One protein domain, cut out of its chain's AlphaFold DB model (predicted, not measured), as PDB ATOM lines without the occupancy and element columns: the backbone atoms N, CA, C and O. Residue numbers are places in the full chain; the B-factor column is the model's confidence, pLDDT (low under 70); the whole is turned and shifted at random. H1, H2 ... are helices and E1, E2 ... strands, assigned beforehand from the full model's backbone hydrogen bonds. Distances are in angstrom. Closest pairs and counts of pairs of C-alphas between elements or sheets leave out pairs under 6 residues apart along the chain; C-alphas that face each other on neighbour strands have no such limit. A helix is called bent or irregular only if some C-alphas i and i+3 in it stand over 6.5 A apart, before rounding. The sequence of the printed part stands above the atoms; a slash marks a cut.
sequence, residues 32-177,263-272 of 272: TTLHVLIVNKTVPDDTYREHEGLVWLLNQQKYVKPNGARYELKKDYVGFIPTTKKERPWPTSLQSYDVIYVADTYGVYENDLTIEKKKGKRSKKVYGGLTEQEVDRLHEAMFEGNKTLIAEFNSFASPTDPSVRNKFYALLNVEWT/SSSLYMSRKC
ATOM      1  N   THR A  32      66.512  15.802   4.232       97.19
ATOM      2  CA  THR A  32      67.898  16.208   3.973       97.19
ATOM      3  C   THR A  32      68.721  14.968   3.668       97.19
ATOM      4  O   THR A  32      68.653  13.986   4.407       97.19
ATOM      5  N   THR A  33      69.493  14.986   2.586       97.38
ATOM      6  CA  THR A  33      70.429  13.895   2.306       97.38
ATOM      7  C   THR A  33      71.574  13.956   3.306       97.38
ATOM      8  O   THR A  33      72.202  14.999   3.467       97.38
ATOM      9  N   LEU A  34      71.815  12.845   3.993       96.69
ATOM     10  CA  LEU A  34      72.950  12.665   4.889       96.69
ATOM     11  C   LEU A  34      73.326  11.195   4.821       96.69
ATOM     12  O   LEU A  34      72.544  10.357   5.271       96.69
ATOM     13  N   HIS A  35      74.476  10.877   4.236       96.00
ATOM     14  CA  HIS A  35      74.939   9.510   4.052       96.00
ATOM     15  C   HIS A  35      75.765   9.064   5.261       96.00
ATOM     16  O   HIS A  35      76.914   9.463   5.444       96.00
ATOM     17  N   VAL A  36      75.153   8.240   6.104       96.94
ATOM     18  CA  VAL A  36      75.688   7.790   7.385       96.94
ATOM     19  C   VAL A  36      76.089   6.328   7.266       96.94
ATOM     20  O   VAL A  36      75.258   5.477   6.944       96.94
ATOM     21  N   LEU A  37      77.352   6.029   7.558       96.62
ATOM     22  CA  LEU A  37      77.801   4.663   7.797       96.62
ATOM     23  C   LEU A  37      77.603   4.345   9.276       96.62
ATOM     24  O   LEU A  37      78.246   4.957  10.125       96.62
ATOM     25  N   ILE A  38      76.740   3.380   9.581       95.94
ATOM     26  CA  ILE A  38      76.543   2.883  10.945       95.94
ATOM     27  C   ILE A  38      77.412   1.638  11.124       95.94
ATOM     28  O   ILE A  38      77.203   0.636  10.446       95.94
ATOM     29  N   VAL A  39      78.379   1.689  12.035       93.56
ATOM     30  CA  VAL A  39      79.232   0.554  12.408       93.56
ATOM     31  C   VAL A  39      78.721   0.002  13.733       93.56
ATOM     32  O   VAL A  39      78.726   0.712  14.737       93.56
ATOM     33  N   ASN A  40      78.254  -1.246  13.742       89.62
ATOM     34  CA  ASN A  40      77.765  -1.905  14.947       89.62
ATOM     35  C   ASN A  40      78.149  -3.392  14.960       89.62
ATOM     36  O   ASN A  40      77.674  -4.193  14.153       89.62
ATOM     37  N   LYS A  41      78.996  -3.764  15.922       85.50
ATOM     38  CA  LYS A  41      79.473  -5.134  16.137       85.50
ATOM     39  C   LYS A  41      78.779  -5.858  17.293       85.50
ATOM     40  O   LYS A  41      79.050  -7.039  17.502       85.50
ATOM     41  N   THR A  42      77.878  -5.188  18.001       78.00
ATOM     42  CA  THR A  42      77.115  -5.717  19.136       78.00
ATOM     43  C   THR A  42      75.642  -5.795  18.751       78.00
ATOM     44  O   THR A  42      74.833  -4.925  19.062       78.00
ATOM     45  N   VAL A  43      75.281  -6.859  18.033       79.75
ATOM     46  CA  VAL A  43      73.893  -7.119  17.625       79.75
ATOM     47  C   VAL A  43      73.519  -8.542  18.046       79.75
ATOM     48  O   VAL A  43      73.535  -9.454  17.223       79.75
ATOM     49  N   PRO A  44      73.252  -8.778  19.341       76.38
ATOM     50  CA  PRO A  44      73.064 -10.133  19.856       76.38
ATOM     51  C   PRO A  44      71.751 -10.777  19.388       76.38
ATOM     52  O   PRO A  44      71.663 -12.000  19.309       76.38
ATOM     53  N   ASP A  45      70.742  -9.968  19.053       80.00
ATOM     54  CA  ASP A  45      69.404 -10.421  18.686       80.00
ATOM     55  C   ASP A  45      68.741  -9.520  17.620       80.00
ATOM     56  O   ASP A  45      69.270  -8.483  17.211       80.00
ATOM     57  N   ASP A  46      67.548  -9.924  17.172       83.69
ATOM     58  CA  ASP A  46      66.765  -9.242  16.132       83.69
ATOM     59  C   ASP A  46      66.063  -7.953  16.604       83.69
ATOM     60  O   ASP A  46      65.269  -7.379  15.847       83.69
ATOM     61  N   THR A  47      66.319  -7.486  17.833       85.00
ATOM     62  CA  THR A  47      65.812  -6.187  18.304       85.00
ATOM     63  C   THR A  47      66.647  -5.029  17.771       85.00
ATOM     64  O   THR A  47      66.117  -3.938  17.592       85.00
ATOM     65  N   TYR A  48      67.935  -5.263  17.475       86.31
ATOM     66  CA  TYR A  48      68.880  -4.230  17.020       86.31
ATOM     67  C   TYR A  48      68.976  -3.024  17.970       86.31
ATOM     68  O   TYR A  48      69.324  -1.917  17.551       86.31
ATOM     69  N   ARG A  49      68.687  -3.248  19.258       84.81
ATOM     70  CA  ARG A  49      68.580  -2.216  20.296       84.81
ATOM     71  C   ARG A  49      69.748  -1.228  20.295       84.81
ATOM     72  O   ARG A  49      69.529  -0.029  20.431       84.81
ATOM     73  N   GLU A  50      70.969  -1.721  20.092       84.25
ATOM     74  CA  GLU A  50      72.195  -0.922  20.216       84.25
ATOM     75  C   GLU A  50      72.343   0.179  19.148       84.25
ATOM     76  O   GLU A  50      73.109   1.112  19.340       84.25
ATOM     77  N   HIS A  51      71.611   0.127  18.026       90.88
ATOM     78  CA  HIS A  51      71.564   1.238  17.055       90.88
ATOM     79  C   HIS A  51      70.142   1.675  16.672       90.88
ATOM     80  O   HIS A  51      69.969   2.562  15.831       90.88
ATOM     81  N   GLU A  52      69.115   1.109  17.308       92.69
ATOM     82  CA  GLU A  52      67.715   1.466  17.079       92.69
ATOM     83  C   GLU A  52      67.462   2.956  17.324       92.69
ATOM     84  O   GLU A  52      66.865   3.634  16.483       92.69
ATOM     85  N   GLY A  53      67.980   3.490  18.436       92.06
ATOM     86  CA  GLY A  53      67.836   4.903  18.787       92.06
ATOM     87  C   GLY A  53      68.420   5.844  17.729       92.06
ATOM     88  O   GLY A  53      67.797   6.852  17.387       92.06
ATOM     89  N   LEU A  54      69.572   5.488  17.147       94.44
ATOM     90  CA  LEU A  54      70.196   6.254  16.067       94.44
ATOM     91  C   LEU A  54      69.345   6.219  14.796       94.44
ATOM     92  O   LEU A  54      69.046   7.267  14.226       94.44
ATOM     93  N   VAL A  55      68.926   5.032  14.352       96.25
ATOM     94  CA  VAL A  55      68.102   4.891  13.140       96.25
ATOM     95  C   VAL A  55      66.766   5.611  13.305       96.25
ATOM     96  O   VAL A  55      66.296   6.266  12.371       96.25
ATOM     97  N   TRP A  56      66.162   5.543  14.493       96.19
ATOM     98  CA  TRP A  56      64.975   6.321  14.828       96.19
ATOM     99  C   TRP A  56      65.257   7.821  14.708       96.19
ATOM    100  O   TRP A  56      64.522   8.512  14.000       96.19
ATOM    101  N   LEU A  57      66.342   8.320  15.307       96.31
ATOM    102  CA  LEU A  57      66.720   9.734  15.256       96.31
ATOM    103  C   LEU A  57      66.923  10.218  13.817       96.31
ATOM    104  O   LEU A  57      66.341  11.235  13.435       96.31
ATOM    105  N   LEU A  58      67.690   9.484  13.003       96.81
ATOM    106  CA  LEU A  58      67.925   9.822  11.595       96.81
ATOM    107  C   LEU A  58      66.598   9.972  10.844       96.81
ATOM    108  O   LEU A  58      66.348  10.967  10.159       96.81
ATOM    109  N   ASN A  59      65.696   9.021  11.059       97.00
ATOM    110  CA  ASN A  59      64.384   8.994  10.438       97.00
ATOM    111  C   ASN A  59      63.435  10.091  10.940       97.00
ATOM    112  O   ASN A  59      62.645  10.598  10.140       97.00
ATOM    113  N   GLN A  60      63.489  10.466  12.221       96.19
ATOM    114  CA  GLN A  60      62.700  11.576  12.766       96.19
ATOM    115  C   GLN A  60      63.240  12.933  12.324       96.19
ATOM    116  O   GLN A  60      62.467  13.862  12.096       96.19
ATOM    117  N   GLN A  61      64.551  13.049  12.122       96.44
ATOM    118  CA  GLN A  61      65.151  14.254  11.562       96.44
ATOM    119  C   GLN A  61      64.974  14.373  10.044       96.44
ATOM    120  O   GLN A  61      65.256  15.440   9.503       96.44
ATOM    121  N   LYS A  62      64.407  13.344   9.398       96.62
ATOM    122  CA  LYS A  62      64.243  13.207   7.945       96.62
ATOM    123  C   LYS A  62      65.564  13.204   7.180       96.62
ATOM    124  O   LYS A  62      65.648  13.726   6.069       96.62
ATOM    125  N   TYR A  63      66.574  12.575   7.767       98.00
ATOM    126  CA  TYR A  63      67.771  12.216   7.032       98.00
ATOM    127  C   TYR A  63      67.499  11.012   6.134       98.00
ATOM    128  O   TYR A  63      66.902  10.019   6.563       98.00
ATOM    129  N   VAL A  64      67.917  11.124   4.878       98.00
ATOM    130  CA  VAL A  64      67.764  10.083   3.857       98.00
ATOM    131  C   VAL A  64      69.108   9.745   3.226       98.00
ATOM    132  O   VAL A  64      70.032  10.559   3.210       98.00
ATOM    133  N   LYS A  65      69.199   8.526   2.698       97.25
ATOM    134  CA  LYS A  65      70.336   8.046   1.910       97.25
ATOM    135  C   LYS A  65      70.429   8.816   0.580       97.25
ATOM    136  O   LYS A  65      69.438   9.420   0.166       97.25
ATOM    137  N   PRO A  66      71.564   8.754  -0.144       96.19
ATOM    138  CA  PRO A  66      71.722   9.431  -1.438       96.19
ATOM    139  C   PRO A  66      70.644   9.095  -2.478       96.19
ATOM    140  O   PRO A  66      70.306   9.924  -3.312       96.19
ATOM    141  N   ASN A  67      70.057   7.898  -2.403       95.62
ATOM    142  CA  ASN A  67      68.952   7.467  -3.263       95.62
ATOM    143  C   ASN A  67      67.559   7.943  -2.789       95.62
ATOM    144  O   ASN A  67      66.546   7.486  -3.313       95.62
ATOM    145  N   GLY A  68      67.487   8.801  -1.767       95.94
ATOM    146  CA  GLY A  68      66.249   9.310  -1.175       95.94
ATOM    147  C   GLY A  68      65.538   8.339  -0.225       95.94
ATOM    148  O   GLY A  68      64.533   8.711   0.386       95.94
ATOM    149  N   ALA A  69      66.037   7.111  -0.060       97.31
ATOM    150  CA  ALA A  69      65.429   6.133   0.831       97.31
ATOM    151  C   ALA A  69      65.733   6.433   2.306       97.31
ATOM    152  O   ALA A  69      66.783   6.972   2.667       97.31
ATOM    153  N   ARG A  70      64.807   6.032   3.178       97.12
ATOM    154  CA  ARG A  70      64.970   6.088   4.636       97.12
ATOM    155  C   ARG A  70      65.998   5.066   5.122       97.12
ATOM    156  O   ARG A  70      66.272   4.086   4.430       97.12
ATOM    157  N   TYR A  71      66.508   5.289   6.331       97.69
ATOM    158  CA  TYR A  71      67.367   4.325   7.012       97.69
ATOM    159  C   TYR A  71      66.550   3.135   7.527       97.69
ATOM    160  O   TYR A  71      65.548   3.311   8.225       97.69
ATOM    161  N   GLU A  72      66.987   1.931   7.184       96.69
ATOM    162  CA  GLU A  72      66.400   0.649   7.548       96.69
ATOM    163  C   GLU A  72      67.217  -0.016   8.656       96.69
ATOM    164  O   GLU A  72      68.354  -0.435   8.437       96.69
ATOM    165  N   LEU A  73      66.591  -0.204   9.821       93.94
ATOM    166  CA  LEU A  73      67.215  -0.767  11.024       93.94
ATOM    167  C   LEU A  73      67.987  -2.066  10.752       93.94
ATOM    168  O   LEU A  73      69.136  -2.220  11.135       93.94
ATOM    169  N   LYS A  74      67.381  -3.001  10.016       93.06
ATOM    170  CA  LYS A  74      67.977  -4.324   9.798       93.06
ATOM    171  C   LYS A  74      69.078  -4.343   8.740       93.06
ATOM    172  O   LYS A  74      69.784  -5.345   8.662       93.06
ATOM    173  N   LYS A  75      69.207  -3.310   7.897       93.00
ATOM    174  CA  LYS A  75      70.030  -3.349   6.670       93.00
ATOM    175  C   LYS A  75      71.128  -2.294   6.614       93.00
ATOM    176  O   LYS A  75      72.183  -2.568   6.053       93.00
ATOM    177  N   ASP A  76      70.897  -1.117   7.181       95.00
ATOM    178  CA  ASP A  76      71.788   0.029   7.005       95.00
ATOM    179  C   ASP A  76      72.817   0.123   8.147       95.00
ATOM    180  O   ASP A  76      72.907   1.133   8.835       95.00
ATOM    181  N   TYR A  77      73.586  -0.950   8.358       94.62
ATOM    182  CA  TYR A  77      74.731  -0.993   9.283       94.62
ATOM    183  C   TYR A  77      75.791  -1.995   8.806       94.62
ATOM    184  O   TYR A  77      75.454  -2.900   8.055       94.62
ATOM    185  N   VAL A  78      77.039  -1.900   9.259       93.94
ATOM    186  CA  VAL A  78      78.092  -2.917   9.050       93.94
ATOM    187  C   VAL A  78      78.473  -3.567  10.379       93.94
ATOM    188  O   VAL A  78      78.396  -2.907  11.414       93.94
ATOM    189  N   GLY A  79      78.859  -4.846  10.362       90.56
ATOM    190  CA  GLY A  79      79.165  -5.631  11.567       90.56
ATOM    191  C   GLY A  79      78.282  -6.873  11.728       90.56
ATOM    192  O   GLY A  79      77.919  -7.502  10.742       90.56
ATOM    193  N   PHE A  80      77.961  -7.296  12.951       87.00
ATOM    194  CA  PHE A  80      77.403  -8.639  13.193       87.00
ATOM    195  C   PHE A  80      75.921  -8.775  12.806       87.00
ATOM    196  O   PHE A  80      75.098  -7.946  13.183       87.00
ATOM    197  N   ILE A  81      75.564  -9.853  12.099       88.31
ATOM    198  CA  ILE A  81      74.183 -10.199  11.746       88.31
ATOM    199  C   ILE A  81      73.700 -11.345  12.657       88.31
ATOM    200  O   ILE A  81      74.185 -12.470  12.504       88.31
ATOM    201  N   PRO A  82      72.703 -11.121  13.534       83.75
ATOM    202  CA  PRO A  82      72.260 -12.118  14.517       83.75
ATOM    203  C   PRO A  82      71.689 -13.392  13.879       83.75
ATOM    204  O   PRO A  82      72.012 -14.498  14.307       83.75
ATOM    205  N   THR A  83      70.895 -13.260  12.813       83.44
ATOM    206  CA  THR A  83      70.204 -14.391  12.167       83.44
ATOM    207  C   THR A  83      71.144 -15.365  11.467       83.44
ATOM    208  O   THR A  83      70.957 -16.577  11.541       83.44
ATOM    209  N   THR A  84      72.159 -14.851  10.770       85.19
ATOM    210  CA  THR A  84      73.109 -15.670  10.005       85.19
ATOM    211  C   THR A  84      74.389 -15.958  10.776       85.19
ATOM    212  O   THR A  84      75.165 -16.809  10.343       85.19
ATOM    213  N   LYS A  85      74.622 -15.251  11.893       81.38
ATOM    214  CA  LYS A  85      75.877 -15.246  12.658       81.38
ATOM    215  C   LYS A  85      77.098 -14.915  11.792       81.38
ATOM    216  O   LYS A  85      78.193 -15.417  12.029       81.38
ATOM    217  N   LYS A  86      76.896 -14.096  10.755       85.81
ATOM    218  CA  LYS A  86      77.941 -13.612   9.844       85.81
ATOM    219  C   LYS A  86      78.132 -12.114  10.004       85.81
ATOM    220  O   LYS A  86      77.257 -11.412  10.498       85.81
ATOM    221  N   GLU A  87      79.260 -11.627   9.522       86.69
ATOM    222  CA  GLU A  87      79.533 -10.200   9.424       86.69
ATOM    223  C   GLU A  87      78.946  -9.625   8.130       86.69
ATOM    224  O   GLU A  87      79.136 -10.171   7.040       86.69
ATOM    225  N   ARG A  88      78.230  -8.503   8.243       91.25
ATOM    226  CA  ARG A  88      77.938  -7.634   7.113       91.25
ATOM    227  C   ARG A  88      79.222  -6.886   6.761       91.25
ATOM    228  O   ARG A  88      79.714  -6.138   7.609       91.25
ATOM    229  N   PRO A  89      79.742  -7.068   5.538       91.69
ATOM    230  CA  PRO A  89      81.020  -6.503   5.162       91.69
ATOM    231  C   PRO A  89      80.958  -4.982   5.165       91.69
ATOM    232  O   PRO A  89      79.929  -4.371   4.864       91.69
ATOM    233  N   TRP A  90      82.102  -4.379   5.450       93.06
ATOM    234  CA  TRP A  90      82.301  -2.960   5.226       93.06
ATOM    235  C   TRP A  90      82.178  -2.621   3.730       93.06
ATOM    236  O   TRP A  90      82.593  -3.425   2.890       93.06
ATOM    237  N   PRO A  91      81.668  -1.429   3.371       92.81
ATOM    238  CA  PRO A  91      81.688  -0.950   1.987       92.81
ATOM    239  C   PRO A  91      83.132  -0.853   1.485       92.81
ATOM    240  O   PRO A  91      84.029  -0.625   2.284       92.81
ATOM    241  N   THR A  92      83.386  -0.981   0.183       90.56
ATOM    242  CA  THR A  92      84.760  -0.934  -0.361       90.56
ATOM    243  C   THR A  92      85.433   0.426  -0.150       90.56
ATOM    244  O   THR A  92      86.617   0.484   0.154       90.56
ATOM    245  N   SER A  93      84.671   1.518  -0.255       90.81
ATOM    246  CA  SER A  93      85.149   2.889  -0.045       90.81
ATOM    247  C   SER A  93      84.288   3.612   0.986       90.81
ATOM    248  O   SER A  93      83.076   3.399   1.055       90.81
ATOM    249  N   LEU A  94      84.928   4.480   1.775       92.94
ATOM    250  CA  LEU A  94      84.279   5.342   2.768       92.94
ATOM    251  C   LEU A  94      84.070   6.780   2.262       92.94
ATOM    252  O   LEU A  94      83.465   7.602   2.950       92.94
ATOM    253  N   GLN A  95      84.527   7.093   1.047       89.81
ATOM    254  CA  GLN A  95      84.532   8.456   0.509       89.81
ATOM    255  C   GLN A  95      83.137   9.046   0.307       89.81
ATOM    256  O   GLN A  95      82.962  10.249   0.467       89.81
ATOM    257  N   SER A  96      82.136   8.224  -0.002       91.31
ATOM    258  CA  SER A  96      80.773   8.697  -0.256       91.31
ATOM    259  C   SER A  96      79.970   8.998   1.011       91.31
ATOM    260  O   SER A  96      78.855   9.500   0.896       91.31
ATOM    261  N   TYR A  97      80.486   8.670   2.198       94.62
ATOM    262  CA  TYR A  97      79.799   8.913   3.466       94.62
ATOM    263  C   TYR A  97      80.134  10.295   4.024       94.62
ATOM    264  O   TYR A  97      81.295  10.705   4.033       94.62
ATOM    265  N   ASP A  98      79.119  10.984   4.534       94.81
ATOM    266  CA  ASP A  98      79.246  12.281   5.205       94.81
ATOM    267  C   ASP A  98      79.590  12.096   6.690       94.81
ATOM    268  O   ASP A  98      80.360  12.858   7.283       94.81
ATOM    269  N   VAL A  99      79.007  11.056   7.295       95.88
ATOM    270  CA  VAL A  99      79.148  10.728   8.715       95.88
ATOM    271  C   VAL A  99      79.472   9.252   8.862       95.88
ATOM    272  O   VAL A  99      78.824   8.398   8.257       95.88
ATOM    273  N   ILE A 100      80.438   8.947   9.718       95.38
ATOM    274  CA  ILE A 100      80.698   7.590  10.183       95.38
ATOM    275  C   ILE A 100      80.338   7.552  11.662       95.38
ATOM    276  O   ILE A 100      80.900   8.292  12.469       95.38
ATOM    277  N   TYR A 101      79.364   6.718  12.004       94.25
ATOM    278  CA  TYR A 101      78.880   6.542  13.360       94.25
ATOM    279  C   TYR A 101      79.273   5.152  13.855       94.25
ATOM    280  O   TYR A 101      78.727   4.143  13.405       94.25
ATOM    281  N   VAL A 102      80.215   5.104  14.791       91.38
ATOM    282  CA  VAL A 102      80.629   3.887  15.486       91.38
ATOM    283  C   VAL A 102      79.755   3.750  16.729       91.38
ATOM    284  O   VAL A 102      79.947   4.477  17.701       91.38
ATOM    285  N   ALA A 103      78.748   2.879  16.636       83.69
ATOM    286  CA  ALA A 103      77.803   2.600  17.707       83.69
ATOM    287  C   ALA A 103      78.461   1.680  18.741       83.69
ATOM    288  O   ALA A 103      79.388   2.087  19.428       83.69
ATOM    289  N   ASP A 104      78.043   0.424  18.824       79.19
ATOM    290  CA  ASP A 104      78.599  -0.500  19.800       79.19
ATOM    291  C   ASP A 104      79.616  -1.454  19.152       79.19
ATOM    292  O   ASP A 104      79.309  -2.139  18.171       79.19
ATOM    293  N   THR A 105      80.840  -1.498  19.698       70.94
ATOM    294  CA  THR A 105      81.879  -2.468  19.307       70.94
ATOM    295  C   THR A 105      82.264  -3.461  20.403       70.94
ATOM    296  O   THR A 105      83.232  -4.204  20.230       70.94
ATOM    297  N   TYR A 106      81.532  -3.505  21.517       67.12
ATOM    298  CA  TYR A 106      81.766  -4.410  22.646       67.12
ATOM    299  C   TYR A 106      81.686  -5.895  22.253       67.12
ATOM    300  O   TYR A 106      82.368  -6.746  22.828       67.12
ATOM    301  N   GLY A 107      80.917  -6.203  21.210       60.47
ATOM    302  CA  GLY A 107      80.798  -7.530  20.642       60.47
ATOM    303  C   GLY A 107      79.660  -8.371  21.199       60.47
ATOM    304  O   GLY A 107      78.966  -7.996  22.135       60.47
ATOM    305  N   VAL A 108      79.501  -9.549  20.607       58.97
ATOM    306  CA  VAL A 108      78.545 -10.580  21.014       58.97
ATOM    307  C   VAL A 108      79.291 -11.679  21.762       58.97
ATOM    308  O   VAL A 108      80.329 -12.159  21.294       58.97
ATOM    309  N   TYR A 109      78.761 -12.098  22.907       68.94
ATOM    310  CA  TYR A 109      79.307 -13.178  23.727       68.94
ATOM    311  C   TYR A 109      78.404 -14.417  23.686       68.94
ATOM    312  O   TYR A 109      77.224 -14.338  23.353       68.94
ATOM    313  N   GLU A 110      78.944 -15.593  24.021       61.34
ATOM    314  CA  GLU A 110      78.202 -16.866  23.949       61.34
ATOM    315  C   GLU A 110      76.893 -16.841  24.757       61.34
ATOM    316  O   GLU A 110      75.877 -17.357  24.292       61.34
ATOM    317  N   ASN A 111      76.890 -16.201  25.933       62.75
ATOM    318  CA  ASN A 111      75.687 -16.078  26.766       62.75
ATOM    319  C   ASN A 111      74.661 -15.074  26.217       62.75
ATOM    320  O   ASN A 111      73.514 -15.104  26.654       62.75
ATOM    321  N   ASP A 112      75.040 -14.202  25.281       53.50
ATOM    322  CA  ASP A 112      74.099 -13.266  24.656       53.50
ATOM    323  C   ASP A 112      73.236 -13.966  23.595       53.50
ATOM    324  O   ASP A 112      72.162 -13.482  23.244       53.50
ATOM    325  N   LEU A 113      73.688 -15.128  23.108       56.59
ATOM    326  CA  LEU A 113      73.014 -15.938  22.090       56.59
ATOM    327  C   LEU A 113      72.102 -17.027  22.683       56.59
ATOM    328  O   LEU A 113      71.470 -17.769  21.927       56.59
ATOM    329  N   THR A 114      72.042 -17.165  24.012       54.81
ATOM    330  CA  THR A 114      71.213 -18.166  24.701       54.81
ATOM    331  C   THR A 114      70.015 -17.517  25.403       54.81
ATOM    332  O   THR A 114      70.075 -16.394  25.894       54.81
ATOM    333  N   ILE A 115      68.885 -18.235  25.457       50.94
ATOM    334  CA  ILE A 115      67.643 -17.765  26.108       50.94
ATOM    335  C   ILE A 115      67.848 -17.603  27.628       50.94
ATOM    336  O   ILE A 115      67.232 -16.750  28.272       50.94
ATOM    337  N   GLU A 116      68.760 -18.385  28.210       49.88
ATOM    338  CA  GLU A 116      69.178 -18.247  29.599       49.88
ATOM    339  C   GLU A 116      70.177 -17.097  29.751       49.88
ATOM    340  O   GLU A 116      71.393 -17.300  29.745       49.88
ATOM    341  N   LYS A 117      69.669 -15.882  29.979       50.28
ATOM    342  CA  LYS A 117      70.474 -14.761  30.484       50.28
ATOM    343  C   LYS A 117      71.002 -15.109  31.881       50.28
ATOM    344  O   LYS A 117      70.422 -14.718  32.895       50.28
ATOM    345  N   LYS A 118      72.080 -15.893  31.965       49.25
ATOM    346  CA  LYS A 118      72.718 -16.276  33.232       49.25
ATOM    347  C   LYS A 118      73.223 -15.008  33.910       49.25
ATOM    348  O   LYS A 118      74.234 -14.459  33.485       49.25
ATOM    349  N   LYS A 119      72.486 -14.559  34.936       53.31
ATOM    350  CA  LYS A 119      72.666 -13.338  35.748       53.31
ATOM    351  C   LYS A 119      74.142 -12.926  35.927       53.31
ATOM    352  O   LYS A 119      74.762 -13.228  36.941       53.31
ATOM    353  N   GLY A 120      74.704 -12.223  34.943       52.62
ATOM    354  CA  GLY A 120      76.022 -11.591  35.023       52.62
ATOM    355  C   GLY A 120      77.256 -12.504  34.990       52.62
ATOM    356  O   GLY A 120      78.322 -12.028  35.368       52.62
ATOM    357  N   LYS A 121      77.192 -13.772  34.553       55.31
ATOM    358  CA  LYS A 121      78.427 -14.572  34.379       55.31
ATOM    359  C   LYS A 121      79.123 -14.217  33.059       55.31
ATOM    360  O   LYS A 121      78.505 -14.320  31.998       55.31
ATOM    361  N   ARG A 122      80.407 -13.829  33.126       59.50
ATOM    362  CA  ARG A 122      81.258 -13.587  31.943       59.50
ATOM    363  C   ARG A 122      81.274 -14.838  31.055       59.50
ATOM    364  O   ARG A 122      81.376 -15.952  31.567       59.50
ATOM    365  N   SER A 123      81.164 -14.658  29.742       57.78
ATOM    366  CA  SER A 123      81.271 -15.742  28.753       57.78
ATOM    367  C   SER A 123      82.315 -15.417  27.697       57.78
ATOM    368  O   SER A 123      82.889 -14.328  27.712       57.78
ATOM    369  N   LYS A 124      82.625 -16.380  26.825       59.88
ATOM    370  CA  LYS A 124      83.612 -16.169  25.767       59.88
ATOM    371  C   LYS A 124      83.044 -15.251  24.686       59.88
ATOM    372  O   LYS A 124      81.862 -15.314  24.352       59.88
ATOM    373  N   LYS A 125      83.914 -14.396  24.151       62.25
ATOM    374  CA  LYS A 125      83.618 -13.500  23.031       62.25
ATOM    375  C   LYS A 125      83.454 -14.314  21.746       62.25
ATOM    376  O   LYS A 125      84.327 -15.114  21.425       62.25
ATOM    377  N   VAL A 126      82.382 -14.057  21.003       62.44
ATOM    378  CA  VAL A 126      82.124 -14.641  19.678       62.44
ATOM    379  C   VAL A 126      82.639 -13.709  18.578       62.44
ATOM    380  O   VAL A 126      83.338 -14.144  17.671       62.44
ATOM    381  N   TYR A 127      82.329 -12.416  18.675       65.69
ATOM    382  CA  TYR A 127      82.714 -11.381  17.709       65.69
ATOM    383  C   TYR A 127      82.750 -10.026  18.419       65.69
ATOM    384  O   TYR A 127      82.009  -9.851  19.376       65.69
ATOM    385  N   GLY A 128      83.591  -9.082  17.992       78.56
ATOM    386  CA  GLY A 128      83.658  -7.743  18.589       78.56
ATOM    387  C   GLY A 128      85.062  -7.163  18.673       78.56
ATOM    388  O   GLY A 128      86.059  -7.869  18.492       78.56
ATOM    389  N   GLY A 129      85.120  -5.882  19.017       81.94
ATOM    390  CA  GLY A 129      86.316  -5.055  18.966       81.94
ATOM    391  C   GLY A 129      86.586  -4.527  17.558       81.94
ATOM    392  O   GLY A 129      86.197  -5.135  16.554       81.94
ATOM    393  N   LEU A 130      87.243  -3.375  17.489       85.94
ATOM    394  CA  LEU A 130      87.780  -2.859  16.233       85.94
ATOM    395  C   LEU A 130      89.060  -3.618  15.873       85.94
ATOM    396  O   LEU A 130      89.845  -3.982  16.751       85.94
ATOM    397  N   THR A 131      89.265  -3.867  14.584       89.56
ATOM    398  CA  THR A 131      90.535  -4.374  14.059       89.56
ATOM    399  C   THR A 131      91.440  -3.212  13.667       89.56
ATOM    400  O   THR A 131      90.978  -2.095  13.431       89.56
ATOM    401  N   GLU A 132      92.742  -3.472  13.568       89.94
ATOM    402  CA  GLU A 132      93.706  -2.477  13.093       89.94
ATOM    403  C   GLU A 132      93.329  -1.948  11.704       89.94
ATOM    404  O   GLU A 132      93.243  -0.741  11.507       89.94
ATOM    405  N   GLN A 133      92.977  -2.854  10.786       91.50
ATOM    406  CA  GLN A 133      92.544  -2.503   9.435       91.50
ATOM    407  C   GLN A 133      91.310  -1.589   9.439       91.50
ATOM    408  O   GLN A 133      91.216  -0.678   8.625       91.50
ATOM    409  N   GLU A 134      90.343  -1.812  10.329       92.06
ATOM    410  CA  GLU A 134      89.170  -0.939  10.422       92.06
ATOM    411  C   GLU A 134      89.538   0.453  10.929       92.06
ATOM    412  O   GLU A 134      89.055   1.440  10.378       92.06
ATOM    413  N   VAL A 135      90.407   0.551  11.939       91.69
ATOM    414  CA  VAL A 135      90.869   1.847  12.456       91.69
ATOM    415  C   VAL A 135      91.681   2.601  11.407       91.69
ATOM    416  O   VAL A 135      91.466   3.800  11.242       91.69
ATOM    417  N   ASP A 136      92.549   1.919  10.662       92.12
ATOM    418  CA  ASP A 136      93.333   2.536   9.589       92.12
ATOM    419  C   ASP A 136      92.409   3.055   8.469       92.12
ATOM    420  O   ASP A 136      92.553   4.191   8.023       92.12
ATOM    421  N   ARG A 137      91.362   2.304   8.104       92.81
ATOM    422  CA  ARG A 137      90.347   2.767   7.140       92.81
ATOM    423  C   ARG A 137      89.543   3.964   7.640       92.81
ATOM    424  O   ARG A 137      89.231   4.863   6.860       92.81
ATOM    425  N   LEU A 138      89.178   3.979   8.924       92.31
ATOM    426  CA  LEU A 138      88.530   5.139   9.544       92.31
ATOM    427  C   LEU A 138      89.462   6.347   9.524       92.31
ATOM    428  O   LEU A 138      89.018   7.449   9.219       92.31
ATOM    429  N   HIS A 139      90.744   6.140   9.818       90.50
ATOM    430  CA  HIS A 139      91.758   7.177   9.753       90.50
ATOM    431  C   HIS A 139      91.841   7.750   8.333       90.50
ATOM    432  O   HIS A 139      91.565   8.931   8.162       90.50
ATOM    433  N   GLU A 140      92.095   6.928   7.312       90.31
ATOM    434  CA  GLU A 140      92.128   7.341   5.897       90.31
ATOM    435  C   GLU A 140      90.886   8.154   5.496       90.31
ATOM    436  O   GLU A 140      91.005   9.274   4.997       90.31
ATOM    437  N   ALA A 141      89.687   7.660   5.821       91.06
ATOM    438  CA  ALA A 141      88.439   8.347   5.498       91.06
ATOM    439  C   ALA A 141      88.345   9.760   6.098       91.06
ATOM    440  O   ALA A 141      87.758  10.650   5.478       91.06
ATOM    441  N   MET A 142      88.916   9.972   7.287       89.75
ATOM    442  CA  MET A 142      88.919  11.269   7.968       89.75
ATOM    443  C   MET A 142      89.964  12.250   7.421       89.75
ATOM    444  O   MET A 142      89.845  13.441   7.693       89.75
ATOM    445  N   PHE A 143      90.960  11.791   6.657       84.56
ATOM    446  CA  PHE A 143      91.929  12.663   5.972       84.56
ATOM    447  C   PHE A 143      91.513  13.005   4.535       84.56
ATOM    448  O   PHE A 143      91.931  14.032   4.005       84.56
ATOM    449  N   GLU A 144      90.677  12.179   3.904       79.81
ATOM    450  CA  GLU A 144      90.265  12.346   2.504       79.81
ATOM    451  C   GLU A 144      89.120  13.357   2.285       79.81
ATOM    452  O   GLU A 144      88.762  13.648   1.143       79.81
ATOM    453  N   GLY A 145      88.524  13.922   3.340       68.00
ATOM    454  CA  GLY A 145      87.492  14.946   3.188       68.00
ATOM    455  C   GLY A 145      86.876  15.432   4.496       68.00
ATOM    456  O   GLY A 145      87.210  14.961   5.576       68.00
ATOM    457  N   ASN A 146      85.920  16.358   4.374       80.81
ATOM    458  CA  ASN A 146      85.222  16.987   5.501       80.81
ATOM    459  C   ASN A 146      84.139  16.062   6.084       80.81
ATOM    460  O   ASN A 146      82.938  16.311   5.941       80.81
ATOM    461  N   LYS A 147      84.570  14.935   6.659       91.12
ATOM    462  CA  LYS A 147      83.704  13.920   7.270       91.12
ATOM    463  C   LYS A 147      83.564  14.154   8.762       91.12
ATOM    464  O   LYS A 147      84.406  14.777   9.407       91.12
ATOM    465  N   THR A 148      82.488  13.619   9.325       93.31
ATOM    466  CA  THR A 148      82.303  13.581  10.779       93.31
ATOM    467  C   THR A 148      82.413  12.149  11.280       93.31
ATOM    468  O   THR A 148      81.642  11.289  10.860       93.31
ATOM    469  N   LEU A 149      83.331  11.909  12.214       92.25
ATOM    470  CA  LEU A 149      83.392  10.668  12.981       92.25
ATOM    471  C   LEU A 149      82.692  10.887  14.319       92.25
ATOM    472  O   LEU A 149      83.010  11.833  15.045       92.25
ATOM    473  N   ILE A 150      81.740  10.016  14.637       91.81
ATOM    474  CA  ILE A 150      81.081   9.946  15.941       91.81
ATOM    475  C   ILE A 150      81.320   8.547  16.492       91.81
ATOM    476  O   ILE A 150      81.079   7.571  15.787       91.81
ATOM    477  N   ALA A 151      81.786   8.451  17.732       88.50
ATOM    478  CA  ALA A 151      82.000   7.173  18.401       88.50
ATOM    479  C   ALA A 151      81.342   7.158  19.781       88.50
ATOM    480  O   ALA A 151      81.435   8.131  20.542       88.50
ATOM    481  N   GLU A 152      80.679   6.049  20.100       84.44
ATOM    482  CA  GLU A 152      80.184   5.776  21.445       84.44
ATOM    483  C   GLU A 152      81.309   5.270  22.352       84.44
ATOM    484  O   GLU A 152      82.267   4.632  21.912       84.44
ATOM    485  N   PHE A 153      81.201   5.558  23.651       74.69
ATOM    486  CA  PHE A 153      82.268   5.289  24.619       74.69
ATOM    487  C   PHE A 153      82.658   3.803  24.742       74.69
ATOM    488  O   PHE A 153      83.798   3.482  25.062       74.69
ATOM    489  N   ASN A 154      81.725   2.883  24.497       72.38
ATOM    490  CA  ASN A 154      81.957   1.434  24.500       72.38
ATOM    491  C   ASN A 154      82.912   0.988  23.383       72.38
ATOM    492  O   ASN A 154      83.539  -0.061  23.517       72.38
ATOM    493  N   SER A 155      83.104   1.803  22.340       71.12
ATOM    494  CA  SER A 155      84.079   1.538  21.278       71.12
ATOM    495  C   SER A 155      85.537   1.574  21.760       71.12
ATOM    496  O   SER A 155      86.442   1.067  21.097       71.12
ATOM    497  N   PHE A 156      85.760   2.149  22.945       69.44
ATOM    498  CA  PHE A 156      87.051   2.234  23.627       69.44
ATOM    499  C   PHE A 156      87.289   1.095  24.619       69.44
ATOM    500  O   PHE A 156      88.402   0.926  25.110       69.44
ATOM    501  N   ALA A 157      86.259   0.323  24.950       65.69
ATOM    502  CA  ALA A 157      86.378  -0.746  25.925       65.69
ATOM    503  C   ALA A 157      86.990  -2.013  25.309       65.69
ATOM    504  O   ALA A 157      87.089  -2.170  24.087       65.69
ATOM    505  N   SER A 158      87.378  -2.960  26.170       61.59
ATOM    506  CA  SER A 158      87.539  -4.347  25.732       61.59
ATOM    507  C   SER A 158      86.285  -4.759  24.951       61.59
ATOM    508  O   SER A 158      85.177  -4.422  25.369       61.59
ATOM    509  N   PRO A 159      86.444  -5.450  23.813       67.81
ATOM    510  CA  PRO A 159      87.523  -6.393  23.546       67.81
ATOM    511  C   PRO A 159      88.478  -5.981  22.409       67.81
ATOM    512  O   PRO A 159      89.088  -6.861  21.795       67.81
ATOM    513  N   THR A 160      88.569  -4.684  22.103       73.81
ATOM    514  CA  THR A 160      89.560  -4.122  21.168       73.81
ATOM    515  C   THR A 160      90.970  -4.245  21.752       73.81
ATOM    516  O   THR A 160      91.174  -3.960  22.934       73.81
ATOM    517  N   ASP A 161      91.941  -4.666  20.936       81.81
ATOM    518  CA  ASP A 161      93.342  -4.788  21.363       81.81
ATOM    519  C   ASP A 161      93.909  -3.423  21.812       81.81
ATOM    520  O   ASP A 161      93.610  -2.413  21.166       81.81
ATOM    521  N   PRO A 162      94.729  -3.348  22.882       82.19
ATOM    522  CA  PRO A 162      95.282  -2.083  23.367       82.19
ATOM    523  C   PRO A 162      96.017  -1.257  22.303       82.19
ATOM    524  O   PRO A 162      95.910  -0.031  22.313       82.19
ATOM    525  N   SER A 163      96.729  -1.896  21.368       85.69
ATOM    526  CA  SER A 163      97.435  -1.194  20.286       85.69
ATOM    527  C   SER A 163      96.459  -0.524  19.308       85.69
ATOM    528  O   SER A 163      96.600   0.661  18.997       85.69
ATOM    529  N   VAL A 164      95.403  -1.240  18.911       86.88
ATOM    530  CA  VAL A 164      94.324  -0.740  18.041       86.88
ATOM    531  C   VAL A 164      93.527   0.360  18.739       86.88
ATOM    532  O   VAL A 164      93.211   1.395  18.150       86.88
ATOM    533  N   ARG A 165      93.255   0.173  20.029       83.44
ATOM    534  CA  ARG A 165      92.574   1.141  20.890       83.44
ATOM    535  C   ARG A 165      93.342   2.464  20.968       83.44
ATOM    536  O   ARG A 165      92.741   3.519  20.785       83.44
ATOM    537  N   ASN A 166      94.664   2.415  21.140       86.12
ATOM    538  CA  ASN A 166      95.515   3.608  21.162       86.12
ATOM    539  C   ASN A 166      95.544   4.342  19.811       86.12
ATOM    540  O   ASN A 166      95.542   5.574  19.782       86.12
ATOM    541  N   LYS A 167      95.508   3.618  18.684       88.44
ATOM    542  CA  LYS A 167      95.329   4.246  17.363       88.44
ATOM    543  C   LYS A 167      93.983   4.972  17.267       88.44
ATOM    544  O   LYS A 167      93.920   6.110  16.806       88.44
ATOM    545  N   PHE A 168      92.909   4.345  17.745       87.81
ATOM    546  CA  PHE A 168      91.570   4.936  17.711       87.81
ATOM    547  C   PHE A 168      91.436   6.161  18.637       87.81
ATOM    548  O   PHE A 168      90.815   7.159  18.270       87.81
ATOM    549  N   TYR A 169      92.100   6.144  19.794       86.62
ATOM    550  CA  TYR A 169      92.273   7.304  20.677       86.62
ATOM    551  C   TYR A 169      92.945   8.481  19.989       86.62
ATOM    552  O   TYR A 169      92.426   9.596  20.047       86.62
ATOM    553  N   ALA A 170      94.055   8.236  19.293       87.06
ATOM    554  CA  ALA A 170      94.749   9.272  18.541       87.06
ATOM    555  C   ALA A 170      93.853   9.863  17.437       87.06
ATOM    556  O   ALA A 170      93.821  11.081  17.246       87.06
ATOM    557  N   LEU A 171      93.054   9.022  16.765       87.19
ATOM    558  CA  LEU A 171      92.089   9.471  15.758       87.19
ATOM    559  C   LEU A 171      91.027  10.414  16.343       87.19
ATOM    560  O   LEU A 171      90.643  11.384  15.691       87.19
ATOM    561  N   LEU A 172      90.572  10.188  17.574       85.94
ATOM    562  CA  LEU A 172      89.575  11.043  18.232       85.94
ATOM    563  C   LEU A 172      90.181  12.129  19.129       85.94
ATOM    564  O   LEU A 172      89.453  13.005  19.594       85.94
ATOM    565  N   ASN A 173      91.503  12.120  19.308       85.31
ATOM    566  CA  ASN A 173      92.245  12.988  20.218       85.31
ATOM    567  C   ASN A 173      91.711  12.914  21.662       85.31
ATOM    568  O   ASN A 173      91.431  13.932  22.300       85.31
ATOM    569  N   VAL A 174      91.537  11.687  22.151       83.81
ATOM    570  CA  VAL A 174      91.047  11.382  23.500       83.81
ATOM    571  C   VAL A 174      91.927  10.338  24.161       83.81
ATOM    572  O   VAL A 174      92.547   9.532  23.484       83.81
ATOM    573  N   GLU A 175      91.939  10.321  25.487       80.56
ATOM    574  CA  GLU A 175      92.564   9.265  26.277       80.56
ATOM    575  C   GLU A 175      91.524   8.708  27.244       80.56
ATOM    576  O   GLU A 175      90.750   9.461  27.845       80.56
ATOM    577  N   TRP A 176      91.494   7.387  27.400       78.75
ATOM    578  CA  TRP A 176      90.618   6.729  28.361       78.75
ATOM    579  C   TRP A 176      91.436   6.174  29.520       78.75
ATOM    580  O   TRP A 176      92.441   5.499  29.325       78.75
ATOM    581  N   THR A 177      90.968   6.424  30.738       80.19
ATOM    582  CA  THR A 177      91.609   5.970  31.979       80.19
ATOM    583  C   THR A 177      91.305   4.510  32.322       80.19
ATOM    584  O   THR A 177      91.767   4.024  33.350       80.19
ATOM    585  N   SER A 263      69.380   5.721  29.342       29.03
ATOM    586  CA  SER A 263      70.831   5.504  29.298       29.03
ATOM    587  C   SER A 263      71.533   6.704  28.659       29.03
ATOM    588  O   SER A 263      71.289   7.030  27.500       29.03
ATOM    589  N   SER A 264      72.340   7.416  29.441       29.91
ATOM    590  CA  SER A 264      73.094   8.569  28.957       29.91
ATOM    591  C   SER A 264      74.430   8.060  28.422       29.91
ATOM    592  O   SER A 264      75.356   7.849  29.200       29.91
ATOM    593  N   SER A 265      74.519   7.828  27.113       37.09
ATOM    594  CA  SER A 265      75.797   7.556  26.449       37.09
ATOM    595  C   SER A 265      76.517   8.877  26.175       37.09
ATOM    596  O   SER A 265      75.918   9.836  25.686       37.09
ATOM    597  N   LEU A 266      77.803   8.951  26.525       39.81
ATOM    598  CA  LEU A 266      78.667  10.059  26.128       39.81
ATOM    599  C   LEU A 266      79.118   9.814  24.683       39.81
ATOM    600  O   LEU A 266      79.685   8.762  24.388       39.81
ATOM    601  N   TYR A 267      78.871  10.783  23.804       42.88
ATOM    602  CA  TYR A 267      79.274  10.735  22.399       42.88
ATOM    603  C   TYR A 267      80.472  11.650  22.177       42.88
ATOM    604  O   TYR A 267      80.455  12.808  22.597       42.88
ATOM    605  N   MET A 268      81.500  11.146  21.500       51.81
ATOM    606  CA  MET A 268      82.638  11.953  21.061       51.81
ATOM    607  C   MET A 268      82.508  12.185  19.561       51.81
ATOM    608  O   MET A 268      82.244  11.246  18.813       51.81
ATOM    609  N   SER A 269      82.668  13.434  19.119       41.41
ATOM    610  CA  SER A 269      82.599  13.791  17.703       41.41
ATOM    611  C   SER A 269      83.831  14.583  17.293       41.41
ATOM    612  O   SER A 269      84.213  15.537  17.973       41.41
ATOM    613  N   ARG A 270      84.431  14.193  16.166       60.69
ATOM    614  CA  ARG A 270      85.493  14.942  15.496       60.69
ATOM    615  C   ARG A 270      85.061  15.244  14.066       60.69
ATOM    616  O   ARG A 270      84.650  14.348  13.329       60.69
ATOM    617  N   LYS A 271      85.182  16.513  13.690       54.41
ATOM    618  CA  LYS A 271      85.083  16.979  12.309       54.41
ATOM    619  C   LYS A 271      86.501  17.302  11.843       54.41
ATOM    620  O   LYS A 271      87.192  18.039  12.552       54.41
ATOM    621  N   CYS A 272      86.933  16.693  10.745       52.72
ATOM    622  CA  CYS A 272      88.226  16.976  10.118       52.72
ATOM    623  C   CYS A 272      88.038  17.917   8.932       52.72
ATOM    624  O   CYS A 272      86.998  17.794   8.248       52.72
TER     625      CYS A 272
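What this domain is: This is residues 32 to 177 and 263 to 272 of the 272 residues of an uncharacterized protein of Anoxybacillus sp. BCO1 (UniProt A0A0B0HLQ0). A twisted sheet of six strands stands between helix H1 on one side and two helices side by side, H3 and H5, on the other, while the stretch from H2 to E5 makes a far end of the model. The printed part has 156 residues, under half of them in named elements, with five helices and seven strands in the order E1 H1 E2 E3 E4 H2 E5 H3 E6 H4 H5 E7. The sheet runs E3 E2 E1 E4 E6 E7 and is mixed; the class is mixed, helices and strands. The whole is compact, with a radius of gyration of the C-alphas of 15.5 A and spans of 44 by 35 by 31 A.

Where its parts are: In the sheet are E3, residues 86 to 88, E2, 78 to 81, E1, 36 to 40 and 12.5 A long, E4, 99 to 102, E6, 148 to 152 and 13.4 A long, and E7, 267 to 271 and 13.2 A long. E1 begins at C-alpha 36 (75.688, 7.790, 7.385), and E7 ends at C-alpha 271 (85.083, 16.979, 12.309). The helices are H1, residues 49 to 60 and 16.8 A long, H2, 110 to 113, H3, 132 to 143 and 16.8 A long, H4, 153 to 156, and H5, 162 to 172 and 15.2 A long. E5, residues 125 to 127, pairs with no named strand.

How they stand to each other: E1 and E4 are parallel at 9 degrees, with N 39 and O 101 at 2.8 A. E4 and E6 are parallel at 17 degrees, with N 102 and O 150 at 2.8 A. E2 and E1 are parallel at 40 degrees, with N 78 and O 38 at 2.8 A. E1, H1 and E2 make a strand-helix-strand unit, two parallel neighbour strands with a helix between, and its crossover is right-handed. The hairpin E2 and E3 is antiparallel, with N 88 and O 79 at 2.7 A; E6 and E7 are antiparallel at 164 degrees, with N 149 and O 270 at 3.0 A. H1 is on the sheet, over E1, at a height over the sheet of 10.5 A; its local plane is fitted to only just enough C-alphas of the sheet, 6. H1 is irregular, with C-alphas 50 and 53 7.4 A apart. H3 and H5 touch at a shallow tilt of 12 degrees, the same way, closest at the C-alphas of Glu 132 and Val 164, 5.3 A. H3 only grazes the sheet, with residues 138 to 142. H5 only grazes it with residues 168 to 172, and H4 with 153 to 155. H4 and H5 only just touch, with 3 pairs of C-alphas within 8 A, the closest those of Phe 156 and Arg 165, 6.3 A. H2 is not on the sheet; its closest C-alphas to E5 are those of Glu 110 and Val 126, 6.2 A. Every O i to N i+4 pair is within hydrogen-bond range in H3 and H5, 6 of 8 in H1, and H2 and H4 are too short for such a pair.

The domain as a whole: The C-alphas of Glu 116 and Gly 145, 46.2 A apart, are the two farthest apart. Residues 178 to 262 are cut out and not printed, and C-alphas 177 and 263 are 21.0 A apart across the cut. The links H1 to E2 and H2 to E5 are long. The mean pLDDT of the printed part is 81.1; it is under 70 at residues 106 to 127, 145, 156 to 159 and 263 to 272.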